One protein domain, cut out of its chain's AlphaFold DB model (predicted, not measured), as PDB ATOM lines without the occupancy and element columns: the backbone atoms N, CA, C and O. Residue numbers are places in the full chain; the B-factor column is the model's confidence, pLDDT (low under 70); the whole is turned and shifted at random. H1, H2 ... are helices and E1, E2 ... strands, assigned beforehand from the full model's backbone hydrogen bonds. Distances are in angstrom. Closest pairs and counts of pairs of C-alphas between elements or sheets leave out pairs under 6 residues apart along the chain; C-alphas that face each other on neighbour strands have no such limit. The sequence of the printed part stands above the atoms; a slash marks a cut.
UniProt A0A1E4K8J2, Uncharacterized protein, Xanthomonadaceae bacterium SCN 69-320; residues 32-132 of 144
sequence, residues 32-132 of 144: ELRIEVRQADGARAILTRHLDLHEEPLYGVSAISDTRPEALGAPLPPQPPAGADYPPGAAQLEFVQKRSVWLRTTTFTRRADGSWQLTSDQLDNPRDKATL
ATOM      1  N   GLU A  32     -23.207  31.294 -13.193       88.75
ATOM      2  CA  GLU A  32     -24.091  32.198 -12.469       88.75
ATOM      3  C   GLU A  32     -23.332  32.715 -11.243       88.75
ATOM      4  O   GLU A  32     -22.776  31.937 -10.470       88.75
ATOM      5  N   LEU A  33     -23.277  34.034 -11.089       87.06
ATOM      6  CA  LEU A  33     -22.736  34.714  -9.922       87.06
ATOM      7  C   LEU A  33     -23.898  35.247  -9.085       87.06
ATOM      8  O   LEU A  33     -24.709  36.047  -9.554       87.06
ATOM      9  N   ARG A  34     -23.951  34.834  -7.824       89.94
ATOM     10  CA  ARG A  34     -24.860  35.364  -6.810       89.94
ATOM     11  C   ARG A  34     -24.072  36.198  -5.819       89.94
ATOM     12  O   ARG A  34     -23.014  35.784  -5.354       89.94
ATOM     13  N   ILE A  35     -24.590  37.371  -5.497       87.69
ATOM     14  CA  ILE A  35     -23.948  38.344  -4.623       87.69
ATOM     15  C   ILE A  35     -24.928  38.646  -3.497       87.69
ATOM     16  O   ILE A  35     -25.982  39.233  -3.743       87.69
ATOM     17  N   GLU A  36     -24.588  38.261  -2.268       88.94
ATOM     18  CA  GLU A  36     -25.300  38.760  -1.091       88.94
ATOM     19  C   GLU A  36     -24.802  40.171  -0.787       88.94
ATOM     20  O   GLU A  36     -23.609  40.393  -0.555       88.94
ATOM     21  N   VAL A  37     -25.733  41.118  -0.755       86.25
ATOM     22  CA  VAL A  37     -25.504  42.512  -0.390       86.25
ATOM     23  C   VAL A  37     -26.233  42.809   0.911       86.25
ATOM     24  O   VAL A  37     -27.430  42.550   1.038       86.25
ATOM     25  N   ARG A  38     -25.511  43.392   1.868       83.50
ATOM     26  CA  ARG A  38     -26.082  43.958   3.091       83.50
ATOM     27  C   ARG A  38     -26.290  45.453   2.908       83.50
ATOM     28  O   ARG A  38     -25.337  46.185   2.646       83.50
ATOM     29  N   GLN A  39     -27.534  45.886   3.035       78.69
ATOM     30  CA  GLN A  39     -27.924  47.285   2.942       78.69
ATOM     31  C   GLN A  39     -27.701  48.004   4.281       78.69
ATOM     32  O   GLN A  39     -27.528  47.376   5.328       78.69
ATOM     33  N   ALA A  40     -27.665  49.339   4.247       74.62
ATOM     34  CA  ALA A  40     -27.389  50.166   5.425       74.62
ATOM     35  C   ALA A  40     -28.479  50.069   6.510       74.62
ATOM     36  O   ALA A  40     -28.201  50.304   7.682       74.62
ATOM     37  N   ASP A  41     -29.700  49.697   6.123       79.00
ATOM     38  CA  ASP A  41     -30.842  49.431   7.004       79.00
ATOM     39  C   ASP A  41     -30.820  48.017   7.620       79.00
ATOM     40  O   ASP A  41     -31.712  47.655   8.385       79.00
ATOM     41  N   GLY A  42     -29.795  47.214   7.311       74.44
ATOM     42  CA  GLY A  42     -29.655  45.832   7.763       74.44
ATOM     43  C   GLY A  42     -30.354  44.803   6.869       74.44
ATOM     44  O   GLY A  42     -30.188  43.601   7.103       74.44
ATOM     45  N   ALA A  43     -31.080  45.234   5.831       80.50
ATOM     46  CA  ALA A  43     -31.721  44.329   4.889       80.50
ATOM     47  C   ALA A  43     -30.681  43.553   4.067       80.50
ATOM     48  O   ALA A  43     -29.579  44.030   3.770       80.50
ATOM     49  N   ARG A  44     -31.042  42.326   3.682       83.81
ATOM     50  CA  ARG A  44     -30.225  41.472   2.813       83.81
ATOM     51  C   ARG A  44     -30.882  41.364   1.450       83.81
ATOM     52  O   ARG A  44     -32.070  41.071   1.356       83.81
ATOM     53  N   ALA A  45     -30.091  41.551   0.403       81.62
ATOM     54  CA  ALA A  45     -30.508  41.347  -0.974       81.62
ATOM     55  C   ALA A  45     -29.578  40.338  -1.648       81.62
ATOM     56  O   ALA A  45     -28.366  40.371  -1.437       81.62
ATOM     57  N   ILE A  46     -30.141  39.462  -2.476       87.31
ATOM     58  CA  ILE A  46     -29.365  38.567  -3.336       87.31
ATOM     59  C   ILE A  46     -29.489  39.091  -4.758       87.31
ATOM     60  O   ILE A  46     -30.582  39.137  -5.320       87.31
ATOM     61  N   LEU A  47     -28.362  39.494  -5.333       84.69
ATOM     62  CA  LEU A  47     -28.267  39.876  -6.733       84.69
ATOM     63  C   LEU A  47     -27.734  38.688  -7.520       84.69
ATOM     64  O   LEU A  47     -26.714  38.109  -7.157       84.69
ATOM     65  N   THR A  48     -28.408  38.335  -8.606       86.00
ATOM     66  CA  THR A  48     -27.991  37.237  -9.480       86.00
ATOM     67  C   THR A  48     -27.630  37.796 -10.843       86.00
ATOM     68  O   THR A  48     -28.409  38.532 -11.449       86.00
ATOM     69  N   ARG A  49     -26.446  37.433 -11.333       83.81
ATOM     70  CA  ARG A  49     -25.947  37.807 -12.653       83.81
ATOM     71  C   ARG A  49     -25.408  36.572 -13.358       83.81
ATOM     72  O   ARG A  49     -24.744  35.738 -12.753       83.81
ATOM     73  N   HIS A  50     -25.664  36.481 -14.652       85.69
ATOM     74  CA  HIS A  50     -25.014  35.503 -15.512       85.69
ATOM     75  C   HIS A  50     -23.728  36.115 -16.062       85.69
ATOM     76  O   HIS A  50     -23.758  37.252 -16.527       85.69
ATOM     77  N   LEU A  51     -22.612  35.395 -15.954       81.88
ATOM     78  CA  LEU A  51     -21.339  35.830 -16.516       81.88
ATOM     79  C   LEU A  51     -21.213  35.297 -17.937       81.88
ATOM     80  O   LEU A  51     -21.312  34.087 -18.168       81.88
ATOM     81  N   ASP A  52     -20.966  36.200 -18.873       78.94
ATOM     82  CA  ASP A  52     -20.595  35.810 -20.225       78.94
ATOM     83  C   ASP A  52     -19.141  35.314 -20.266       78.94
ATOM     84  O   ASP A  52     -18.314  35.658 -19.419       78.94
ATOM     85  N   LEU A  53     -18.789  34.543 -21.302       75.94
ATOM     86  CA  LEU A  53     -17.447  33.953 -21.463       75.94
ATOM     87  C   LEU A  53     -16.304  34.984 -21.432       75.94
ATOM     88  O   LEU A  53     -15.184  34.654 -21.053       75.94
ATOM     89  N   HIS A  54     -16.570  36.225 -21.842       77.31
ATOM     90  CA  HIS A  54     -15.583  37.306 -21.822       77.31
ATOM     91  C   HIS A  54     -15.433  37.953 -20.435       77.31
ATOM     92  O   HIS A  54     -14.399  38.554 -20.150       77.31
ATOM     93  N   GLU A  55     -16.440  37.820 -19.570       81.25
ATOM     94  CA  GLU A  55     -16.437  38.353 -18.206       81.25
ATOM     95  C   GLU A  55     -15.866  37.354 -17.204       81.25
ATOM     96  O   GLU A  55     -15.250  37.749 -16.221       81.25
ATOM     97  N   GLU A  56     -16.041  36.055 -17.449       81.38
ATOM     98  CA  GLU A  56     -15.532  34.967 -16.610       81.38
ATOM     99  C   GLU A  56     -14.062  35.152 -16.157       81.38
ATOM    100  O   GLU A  56     -13.802  35.054 -14.950       81.38
ATOM    101  N   PRO A  57     -13.104  35.514 -17.039       83.00
ATOM    102  CA  PRO A  57     -11.718  35.749 -16.634       83.00
ATOM    103  C   PRO A  57     -11.546  36.889 -15.627       83.00
ATOM    104  O   PRO A  57     -10.634  36.826 -14.802       83.00
ATOM    105  N   LEU A  58     -12.423  37.902 -15.645       83.50
ATOM    106  CA  LEU A  58     -12.397  38.997 -14.668       83.50
ATOM    107  C   LEU A  58     -12.654  38.483 -13.253       83.50
ATOM    108  O   LEU A  58     -12.160  39.067 -12.299       83.50
ATOM    109  N   TYR A  59     -13.380  37.371 -13.121       84.69
ATOM    110  CA  TYR A  59     -13.687  36.708 -11.854       84.69
ATOM    111  C   TYR A  59     -12.780  35.501 -11.569       84.69
ATOM    112  O   TYR A  59     -13.088  34.663 -10.717       84.69
ATOM    113  N   GLY A  60     -11.675  35.369 -12.311       82.31
ATOM    114  CA  GLY A  60     -10.761  34.237 -12.196       82.31
ATOM    115  C   GLY A  60     -11.385  32.902 -12.618       82.31
ATOM    116  O   GLY A  60     -10.850  31.845 -12.288       82.31
ATOM    117  N   VAL A  61     -12.512  32.920 -13.337       82.38
ATOM    118  CA  VAL A  61     -13.087  31.721 -13.947       82.38
ATOM    119  C   VAL A  61     -12.283  31.410 -15.208       82.38
ATOM    120  O   VAL A  61     -12.254  32.179 -16.165       82.38
ATOM    121  N   SER A  62     -11.581  30.276 -15.203       72.06
ATOM    122  CA  SER A  62     -10.735  29.883 -16.331       72.06
ATOM    123  C   SER A  62     -11.569  29.454 -17.539       72.06
ATOM    124  O   SER A  62     -12.368  28.525 -17.430       72.06
ATOM    125  N   ALA A  63     -11.293  30.021 -18.717       63.75
ATOM    126  CA  ALA A  63     -11.893  29.602 -19.991       63.75
ATOM    127  C   ALA A  63     -11.592  28.129 -20.357       63.75
ATOM    128  O   ALA A  63     -12.337  27.492 -21.096       63.75
ATOM    129  N   ILE A  64     -10.531  27.541 -19.783       59.81
ATOM    130  CA  ILE A  64     -10.173  26.120 -19.966       59.81
ATOM    131  C   ILE A  64     -11.249  25.194 -19.367       59.81
ATOM    132  O   ILE A  64     -11.324  24.015 -19.707       59.81
ATOM    133  N   SER A  65     -12.109  25.718 -18.489       60.47
ATOM    134  CA  SER A  65     -13.224  24.990 -17.879       60.47
ATOM    135  C   SER A  65     -14.211  24.395 -18.893       60.47
ATOM    136  O   SER A  65     -14.823  23.367 -18.606       60.47
ATOM    137  N   ASP A  66     -14.346  24.990 -20.079       60.25
ATOM    138  CA  ASP A  66     -15.412  24.664 -21.029       60.25
ATOM    139  C   ASP A  66     -15.165  23.453 -21.922       60.25
ATOM    140  O   ASP A  66     -16.123  22.837 -22.397       60.25
ATOM    141  N   THR A  67     -13.900  23.115 -22.157       57.97
ATOM    142  CA  THR A  67     -13.484  22.053 -23.086       57.97
ATOM    143  C   THR A  67     -12.671  20.965 -22.390       57.97
ATOM    144  O   THR A  67     -12.081  20.110 -23.050       57.97
ATOM    145  N   ARG A  68     -12.608  21.002 -21.054       60.78
ATOM    146  CA  ARG A  68     -11.785  20.093 -20.260       60.78
ATOM    147  C   ARG A  68     -12.355  18.667 -20.310       60.78
ATOM    148  O   ARG A  68     -13.511  18.472 -19.935       60.78
ATOM    149  N   PRO A  69     -11.561  17.664 -20.729       58.84
ATOM    150  CA  PRO A  69     -11.936  16.263 -20.598       58.84
ATOM    151  C   PRO A  69     -12.173  15.897 -19.131       58.84
ATOM    152  O   PRO A  69     -11.436  16.354 -18.258       58.84
ATOM    153  N   GLU A  70     -13.134  15.008 -18.870       59.53
ATOM    154  CA  GLU A  70     -13.443  14.499 -17.522       59.53
ATOM    155  C   GLU A  70     -12.195  13.955 -16.799       59.53
ATOM    156  O   GLU A  70     -12.004  14.194 -15.609       59.53
ATOM    157  N   ALA A  71     -11.285  13.320 -17.548       55.28
ATOM    158  CA  ALA A  71     -10.026  12.770 -17.046       55.28
ATOM    159  C   ALA A  71      -9.075  13.810 -16.423       55.28
ATOM    160  O   ALA A  71      -8.190  13.443 -15.655       55.28
ATOM    161  N   LEU A  72      -9.237  15.101 -16.737       59.78
ATOM    162  CA  LEU A  72      -8.430  16.173 -16.155       59.78
ATOM    163  C   LEU A  72      -9.075  16.783 -14.899       59.78
ATOM    164  O   LEU A  72      -8.510  17.726 -14.347       59.78
ATOM    165  N   GLY A  73     -10.236  16.293 -14.455       61.00
ATOM    166  CA  GLY A  73     -10.973  16.840 -13.314       61.00
ATOM    167  C   GLY A  73     -11.535  18.246 -13.563       61.00
ATOM    168  O   GLY A  73     -11.411  18.802 -14.656       61.00
ATOM    169  N   ALA A  74     -12.163  18.836 -12.545       65.56
ATOM    170  CA  ALA A  74     -12.675  20.201 -12.629       65.56
ATOM    171  C   ALA A  74     -11.534  21.240 -12.688       65.56
ATOM    172  O   ALA A  74     -10.450  20.996 -12.151       65.56
ATOM    173  N   PRO A  75     -11.746  22.406 -13.329       69.94
ATOM    174  CA  PRO A  75     -10.815  23.538 -13.279       69.94
ATOM    175  C   PRO A  75     -10.603  23.998 -11.834       69.94
ATOM    176  O   PRO A  75     -11.351  23.599 -10.956       69.94
ATOM    177  N   LEU A  76      -9.611  24.849 -11.570       80.25
ATOM    178  CA  LEU A  76      -9.442  25.474 -10.252       80.25
ATOM    179  C   LEU A  76     -10.683  26.306  -9.860       80.25
ATOM    180  O   LEU A  76     -11.404  26.757 -10.758       80.25
ATOM    181  N   PRO A  77     -10.945  26.503  -8.552       84.69
ATOM    182  CA  PRO A  77     -12.021  27.386  -8.127       84.69
ATOM    183  C   PRO A  77     -11.785  28.807  -8.659       84.69
ATOM    184  O   PRO A  77     -10.626  29.204  -8.832       84.69
ATOM    185  N   PRO A  78     -12.862  29.572  -8.910       86.69
ATOM    186  CA  PRO A  78     -12.753  30.969  -9.299       86.69
ATOM    187  C   PRO A  78     -11.955  31.774  -8.273       86.69
ATOM    188  O   PRO A  78     -11.855  31.411  -7.102       86.69
ATOM    189  N   GLN A  79     -11.392  32.889  -8.720       86.44
ATOM    190  CA  GLN A  79     -10.671  33.822  -7.865       86.44
ATOM    191  C   GLN A  79     -11.302  35.199  -8.046       86.44
ATOM    192  O   GLN A  79     -10.890  35.940  -8.940       86.44
ATOM    193  N   PRO A  80     -12.329  35.541  -7.243       84.31
ATOM    194  CA  PRO A  80     -12.956  36.846  -7.341       84.31
ATOM    195  C   PRO A  80     -11.899  37.933  -7.110       84.31
ATOM    196  O   PRO A  80     -11.188  37.894  -6.100       84.31
ATOM    197  N   PRO A  81     -11.772  38.914  -8.016       79.69
ATOM    198  CA  PRO A  81     -10.790  39.973  -7.871       79.69
ATOM    199  C   PRO A  81     -11.147  40.830  -6.657       79.69
ATOM    200  O   PRO A  81     -12.320  41.067  -6.361       79.69
ATOM    201  N   ALA A  82     -10.128  41.358  -5.982       70.38
ATOM    202  CA  ALA A  82     -10.331  42.308  -4.889       70.38
ATOM    203  C   ALA A  82     -10.996  43.621  -5.360       70.38
ATOM    204  O   ALA A  82     -11.612  44.310  -4.553       70.38
ATOM    205  N   GLY A  83     -10.883  43.944  -6.656       60.81
ATOM    206  CA  GLY A  83     -11.340  45.201  -7.254       60.81
ATOM    207  C   GLY A  83     -12.391  45.071  -8.359       60.81
ATOM    208  O   GLY A  83     -12.486  45.987  -9.164       60.81
ATOM    209  N   ALA A  84     -13.150  43.971  -8.456       65.12
ATOM    210  CA  ALA A  84     -14.354  44.035  -9.295       65.12
ATOM    211  C   ALA A  84     -15.354  45.017  -8.674       65.12
ATOM    212  O   ALA A  84     -15.443  45.113  -7.446       65.12
ATOM    213  N   ASP A  85     -16.118  45.695  -9.534       71.69
ATOM    214  CA  ASP A  85     -17.206  46.611  -9.180       71.69
ATOM    215  C   ASP A  85     -18.385  45.845  -8.560       71.69
ATOM    216  O   ASP A  85     -19.486  45.752  -9.108       71.69
ATOM    217  N   TYR A  86     -18.146  45.221  -7.408       82.69
ATOM    218  CA  TYR A  86     -19.203  44.649  -6.603       82.69
ATOM    219  C   TYR A  86     -20.025  45.784  -5.991       82.69
ATOM    220  O   TYR A  86     -19.464  46.799  -5.563       82.69
ATOM    221  N   PRO A  87     -21.349  45.610  -5.888       82.75
ATOM    222  CA  PRO A  87     -22.200  46.597  -5.254       82.75
ATOM    223  C   PRO A  87     -21.735  46.883  -3.816       82.75
ATOM    224  O   PRO A  87     -21.285  45.967  -3.111       82.75
ATOM    225  N   PRO A  88     -21.846  48.140  -3.350       82.50
ATOM    226  CA  PRO A  88     -21.562  48.486  -1.964       82.50
ATOM    227  C   PRO A  88     -22.342  47.580  -1.008       82.50
ATOM    228  O   PRO A  88     -23.523  47.325  -1.219       82.50
ATOM    229  N   GLY A  89     -21.674  47.077   0.030       83.50
ATOM    230  CA  GLY A  89     -22.281  46.137   0.977       83.50
ATOM    231  C   GLY A  89     -22.243  44.666   0.550       83.50
ATOM    232  O   GLY A  89     -22.735  43.823   1.298       83.50
ATOM    233  N   ALA A  90     -21.644  44.322  -0.601       87.94
ATOM    234  CA  ALA A  90     -21.388  42.929  -0.965       87.94
ATOM    235  C   ALA A  90     -20.577  42.220   0.133       87.94
ATOM    236  O   ALA A  90     -19.456  42.628   0.457       87.94
ATOM    237  N   ALA A  91     -21.162  41.165   0.698       90.19
ATOM    238  CA  ALA A  91     -20.638  40.428   1.846       90.19
ATOM    239  C   ALA A  91     -20.347  38.959   1.517       90.19
ATOM    240  O   ALA A  91     -19.476  38.351   2.144       90.19
ATOM    241  N   GLN A  92     -21.035  38.396   0.521       92.94
ATOM    242  CA  GLN A  92     -20.843  37.021   0.074       92.94
ATOM    243  C   GLN A  92     -20.958  36.928  -1.445       92.94
ATOM    244  O   GLN A  92     -21.786  37.608  -2.050       92.94
ATOM    245  N   LEU A  93     -20.147  36.061  -2.042       92.12
ATOM    246  CA  LEU A  93     -20.224  35.687  -3.450       92.12
ATOM    247  C   LEU A  93     -20.443  34.182  -3.545       92.12
ATOM    248  O   LEU A  93     -19.797  33.425  -2.827       92.12
ATOM    249  N   GLU A  94     -21.300  33.744  -4.453       93.00
ATOM    250  CA  GLU A  94     -21.467  32.342  -4.818       93.00
ATOM    251  C   GLU A  94     -21.378  32.213  -6.339       93.00
ATOM    252  O   GLU A  94     -22.156  32.814  -7.078       93.00
ATOM    253  N   PHE A  95     -20.407  31.434  -6.801       90.56
ATOM    254  CA  PHE A  95     -20.211  31.093  -8.201       90.56
ATOM    255  C   PHE A  95     -20.768  29.700  -8.449       90.56
ATOM    256  O   PHE A  95     -20.276  28.728  -7.881       90.56
ATOM    257  N   VAL A  96     -21.754  29.599  -9.329       88.56
ATOM    258  CA  VAL A  96     -22.350  28.344  -9.781       88.56
ATOM    259  C   VAL A  96     -21.904  28.103 -11.218       88.56
ATOM    260  O   VAL A  96     -22.426  28.700 -12.158       88.56
ATOM    261  N   GLN A  97     -20.933  27.216 -11.398       85.00
ATOM    262  CA  GLN A  97     -20.365  26.864 -12.695       85.00
ATOM    263  C   GLN A  97     -20.958  25.541 -13.184       85.00
ATOM    264  O   GLN A  97     -20.647  24.474 -12.657       85.00
ATOM    265  N   LYS A  98     -21.798  25.602 -14.217       80.06
ATOM    266  CA  LYS A  98     -22.437  24.446 -14.857       80.06
ATOM    267  C   LYS A  98     -21.724  24.108 -16.156       80.06
ATOM    268  O   LYS A  98     -21.874  24.826 -17.144       80.06
ATOM    269  N   ARG A  99     -20.971  23.009 -16.185       76.94
ATOM    270  CA  ARG A  99     -20.322  22.488 -17.397       76.94
ATOM    271  C   ARG A  99     -20.826  21.086 -17.719       76.94
ATOM    272  O   ARG A  99     -21.397  20.408 -16.875       76.94
ATOM    273  N   SER A 100     -20.614  20.643 -18.957       68.62
ATOM    274  CA  SER A 100     -21.221  19.432 -19.538       68.62
ATOM    275  C   SER A 100     -21.046  18.135 -18.734       68.62
ATOM    276  O   SER A 100     -21.797  17.189 -18.959       68.62
ATOM    277  N   VAL A 101     -20.049  18.076 -17.849       69.94
ATOM    278  CA  VAL A 101     -19.686  16.896 -17.048       69.94
ATOM    279  C   VAL A 101     -19.460  17.223 -15.564       69.94
ATOM    280  O   VAL A 101     -19.079  16.348 -14.804       69.94
ATOM    281  N   TRP A 102     -19.672  18.466 -15.119       75.62
ATOM    282  CA  TRP A 102     -19.534  18.829 -13.704       75.62
ATOM    283  C   TRP A 102     -20.281  20.119 -13.353       75.62
ATOM    284  O   TRP A 102     -20.477  21.007 -14.184       75.62
ATOM    285  N   LEU A 103     -20.676  20.222 -12.089       81.69
ATOM    286  CA  LEU A 103     -21.211  21.409 -11.441       81.69
ATOM    287  C   LEU A 103     -20.272  21.783 -10.299       81.69
ATOM    288  O   LEU A 103     -19.994  20.952  -9.440       81.69
ATOM    289  N   ARG A 104     -19.798  23.025 -10.273       84.50
ATOM    290  CA  ARG A 104     -19.045  23.557  -9.137       84.50
ATOM    291  C   ARG A 104     -19.805  24.710  -8.506       84.50
ATOM    292  O   ARG A 104     -20.229  25.613  -9.222       84.50
ATOM    293  N   THR A 105     -19.947  24.681  -7.189       89.12
ATOM    294  CA  THR A 105     -20.465  25.802  -6.404       89.12
ATOM    295  C   THR A 105     -19.368  26.276  -5.468       89.12
ATOM    296  O   THR A 105     -18.941  25.528  -4.591       89.12
ATOM    297  N   THR A 106     -18.891  27.501  -5.666       91.31
ATOM    298  CA  THR A 106     -17.795  28.076  -4.881       91.31
ATOM    299  C   THR A 106     -18.271  29.346  -4.194       91.31
ATOM    300  O   THR A 106     -18.755  30.268  -4.848       91.31
ATOM    301  N   THR A 107     -18.108  29.411  -2.877       93.38
ATOM    302  CA  THR A 107     -18.615  30.495  -2.037       93.38
ATOM    303  C   THR A 107     -17.473  31.253  -1.375       93.38
ATOM    304  O   THR A 107     -16.561  30.653  -0.801       93.38
ATOM    305  N   PHE A 108     -17.554  32.580  -1.403       93.44
ATOM    306  CA  PHE A 108     -16.611  33.484  -0.762       93.44
ATOM    307  C   PHE A 108     -17.324  34.408   0.212       93.44
ATOM    308  O   PHE A 108     -18.415  34.891  -0.074       93.44
ATOM    309  N   THR A 109     -16.675  34.723   1.327       92.75
ATOM    310  CA  THR A 109     -17.126  35.744   2.277       92.75
ATOM    311  C   THR A 109     -16.116  36.878   2.321       92.75
ATOM    312  O   THR A 109     -14.905  36.646   2.290       92.75
ATOM    313  N   ARG A 110     -16.610  38.114   2.386       90.12
ATOM    314  CA  ARG A 110     -15.753  39.291   2.484       90.12
ATOM    315  C   ARG A 110     -15.188  39.409   3.894       90.12
ATOM    316  O   ARG A 110     -15.935  39.400   4.872       90.12
ATOM    317  N   ARG A 111     -13.869  39.522   4.000       89.88
ATOM    318  CA  ARG A 111     -13.156  39.786   5.251       89.88
ATOM    319  C   ARG A 111     -13.189  41.274   5.599       89.88
ATOM    320  O   ARG A 111     -13.490  42.123   4.763       89.88
ATOM    321  N   ALA A 112     -12.829  41.583   6.845       86.25
ATOM    322  CA  ALA A 112     -12.748  42.957   7.346       86.25
ATOM    323  C   ALA A 112     -11.705  43.813   6.604       86.25
ATOM    324  O   ALA A 112     -11.885  45.018   6.476       86.25
ATOM    325  N   ASP A 113     -10.648  43.189   6.073       87.56
ATOM    326  CA  ASP A 113      -9.635  43.838   5.225       87.56
ATOM    327  C   ASP A 113     -10.113  44.064   3.775       87.56
ATOM    328  O   ASP A 113      -9.356  44.538   2.930       87.56
ATOM    329  N   GLY A 114     -11.368  43.717   3.473       84.19
ATOM    330  CA  GLY A 114     -11.976  43.847   2.154       84.19
ATOM    331  C   GLY A 114     -11.665  42.700   1.192       84.19
ATOM    332  O   GLY A 114     -12.275  42.671   0.121       84.19
ATOM    333  N   SER A 115     -10.788  41.757   1.560       89.06
ATOM    334  CA  SER A 115     -10.431  40.600   0.733       89.06
ATOM    335  C   SER A 115     -11.517  39.518   0.731       89.06
ATOM    336  O   SER A 115     -12.329  39.412   1.653       89.06
ATOM    337  N   TRP A 116     -11.539  38.691  -0.314       90.12
ATOM    338  CA  TRP A 116     -12.459  37.560  -0.424       90.12
ATOM    339  C   TRP A 116     -11.819  36.288   0.126       90.12
ATOM    340  O   TRP A 116     -10.755  35.865  -0.325       90.12
ATOM    341  N   GLN A 117     -12.481  35.654   1.089       92.81
ATOM    342  CA  GLN A 117     -12.078  34.368   1.641       92.81
ATOM    343  C   GLN A 117     -12.954  33.257   1.090       92.81
ATOM    344  O   GLN A 117     -14.170  33.328   1.225       92.81
ATOM    345  N   LEU A 118     -12.336  32.208   0.550       93.06
ATOM    346  CA  LEU A 118     -13.037  30.974   0.211       93.06
ATOM    347  C   LEU A 118     -13.608  30.336   1.486       93.06
ATOM    348  O   LEU A 118     -12.857  30.057   2.423       93.06
ATOM    349  N   THR A 119     -14.920  30.114   1.518       92.12
ATOM    350  CA  THR A 119     -15.625  29.514   2.664       92.12
ATOM    351  C   THR A 119     -16.270  28.176   2.341       92.12
ATOM    352  O   THR A 119     -16.389  27.341   3.233       92.12
ATOM    353  N   SER A 120     -16.646  27.946   1.084       91.06
ATOM    354  CA  SER A 120     -17.158  26.658   0.620       91.06
ATOM    355  C   SER A 120     -16.750  26.410  -0.821       91.06
ATOM    356  O   SER A 120     -16.656  27.340  -1.622       91.06
ATOM    357  N   ASP A 121     -16.523  25.147  -1.147       89.62
ATOM    358  CA  ASP A 121     -16.237  24.711  -2.499       89.62
ATOM    359  C   ASP A 121     -16.738  23.282  -2.701       89.62
ATOM    360  O   ASP A 121     -16.194  22.329  -2.144       89.62
ATOM    361  N   GLN A 122     -17.809  23.148  -3.474       85.75
ATOM    362  CA  GLN A 122     -18.441  21.874  -3.772       85.75
ATOM    363  C   GLN A 122     -18.299  21.572  -5.257       85.75
ATOM    364  O   GLN A 122     -18.611  22.410  -6.103       85.75
ATOM    365  N   LEU A 123     -17.862  20.353  -5.563       82.81
ATOM    366  CA  LEU A 123     -17.760  19.847  -6.919       82.81
ATOM    367  C   LEU A 123     -18.587  18.572  -7.063       82.81
ATOM    368  O   LEU A 123     -18.259  17.541  -6.477       82.81
ATOM    369  N   ASP A 124     -19.599  18.638  -7.915       78.69
ATOM    370  CA  ASP A 124     -20.428  17.508  -8.296       78.69
ATOM    371  C   ASP A 124     -20.083  17.091  -9.734       78.69
ATOM    372  O   ASP A 124     -20.061  17.914 -10.647       78.69
ATOM    373  N   ASN A 125     -19.841  15.800  -9.963       68.44
ATOM    374  CA  ASN A 125     -19.766  15.208 -11.304       68.44
ATOM    375  C   ASN A 125     -21.039  14.374 -11.511       68.44
ATOM    376  O   ASN A 125     -21.057  13.185 -11.166       68.44
ATOM    377  N   PRO A 126     -22.148  14.982 -11.970       58.41
ATOM    378  CA  PRO A 126     -23.358  14.227 -12.219       58.41
ATOM    379  C   PRO A 126     -23.111  13.319 -13.427       58.41
ATOM    380  O   PRO A 126     -23.183  13.764 -14.572       58.41
ATOM    381  N   ARG A 127     -22.866  12.027 -13.160       51.62
ATOM    382  CA  ARG A 127     -22.792  10.970 -14.187       51.62
ATOM    383  C   ARG A 127     -24.006  10.985 -15.131       51.62
ATOM    384  O   ARG A 127     -23.869  10.607 -16.289       51.62
ATOM    385  N   ASP A 128     -25.152  11.494 -14.667       49.28
ATOM    386  CA  ASP A 128     -26.348  11.736 -15.472       49.28
ATOM    387  C   ASP A 128     -26.557  13.230 -15.779       49.28
ATOM    388  O   ASP A 128     -26.957  14.036 -14.927       49.28
ATOM    389  N   LYS A 129     -26.363  13.583 -17.059       46.25
ATOM    390  CA  LYS A 129     -26.518  14.932 -17.643       46.25
ATOM    391  C   LYS A 129     -27.849  15.626 -17.311       46.25
ATOM    392  O   LYS A 129     -27.905  16.854 -17.310       46.25
ATOM    393  N   ALA A 130     -28.903  14.872 -16.988       48.59
ATOM    394  CA  ALA A 130     -30.225  15.399 -16.633       48.59
ATOM    395  C   ALA A 130     -30.231  16.271 -15.357       48.59
ATOM    396  O   ALA A 130     -31.163  17.046 -15.134       48.59
ATOM    397  N   THR A 131     -29.193  16.174 -14.523       46.03
ATOM    398  CA  THR A 131     -29.090  16.930 -13.263       46.03
ATOM    399  C   THR A 131     -28.593  18.365 -13.477       46.03
ATOM    400  O   THR A 131     -28.947  19.261 -12.714       46.03
ATOM    401  N   LEU A 132     -27.838  18.613 -14.553       49.28
ATOM    402  CA  LEU A 132     -27.244  19.922 -14.867       49.28
ATOM    403  C   LEU A 132     -28.267  20.933 -15.410       49.28
ATOM    404  O   LEU A 132     -28.058  22.143 -15.326       49.28
TER     405      LEU A 132
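What this domain is: This is residues 32 to 132 of the 144 residues of an uncharacterized protein of Xanthomonadaceae bacterium SCN 69-320 (UniProt A0A1E4K8J2). One long, twisted sheet of five antiparallel strands makes a wall; a strand-poor stretch, residues 56 to 84 with the short helices H1 and H2, passes over one face, and the other face is largely bare. The printed part has 101 residues, running E1 E2 H1 H2 E3 E4 E5, with the sheet order E2 E1 E3 E4 E5. It is mostly strand and compact, with a radius of gyration of the C-alphas of 14.5 A, and elongated, spanning 46 by 25 by 23 A.

How they stand to each other: E1, residues 32 to 38, forms a hairpin with the edge strand E2, residues 44 to 51; N 35 and O 47 are 2.8 A apart. H1, residues 56 to 59, only grazes the sheet, as does H2, residues 63 to 66, with residues 65 to 66. The helices are close but not clearly touching, their closest C-alphas, Pro 57 and Ala 63, 7.0 A apart; each is too short for an O i to N i+4 pair, and its one O i to N i+3 pair is within range. E3, residues 90 to 99, is antiparallel to E1 at 168 degrees, with N 34 and O 94 at 2.8 A. E2, H1, H2 and E3 are a split strand-helix-strand unit, two strands running the same way with E1 between them, its crossover right-handed. E3, E4, residues 102 to 110, and E5, residues 116 to 124, are a meander, each strand the antiparallel neighbour of the one before; N 95 and O 106, and N 105 and O 122, are 2.8 A apart.

Where its parts are: E1 begins at C-alpha 32 (-24.091, 32.198, -12.469). E3 spans 26.2 A and E4 26.4 A. E5 bends by 57 degrees at residue 119 and ends at C-alpha 124 (-20.428, 17.508, -8.296).

The domain as a whole: The C-alphas of Asp 41 and Ala 71 are the two farthest apart, 48.5 A. The printed part has no cut; the link from H2 to E3, residues 67 to 89, is long. Confidence is under 70 at residues 63 to 75, 83 to 84, 100 to 101 and 125 to 132.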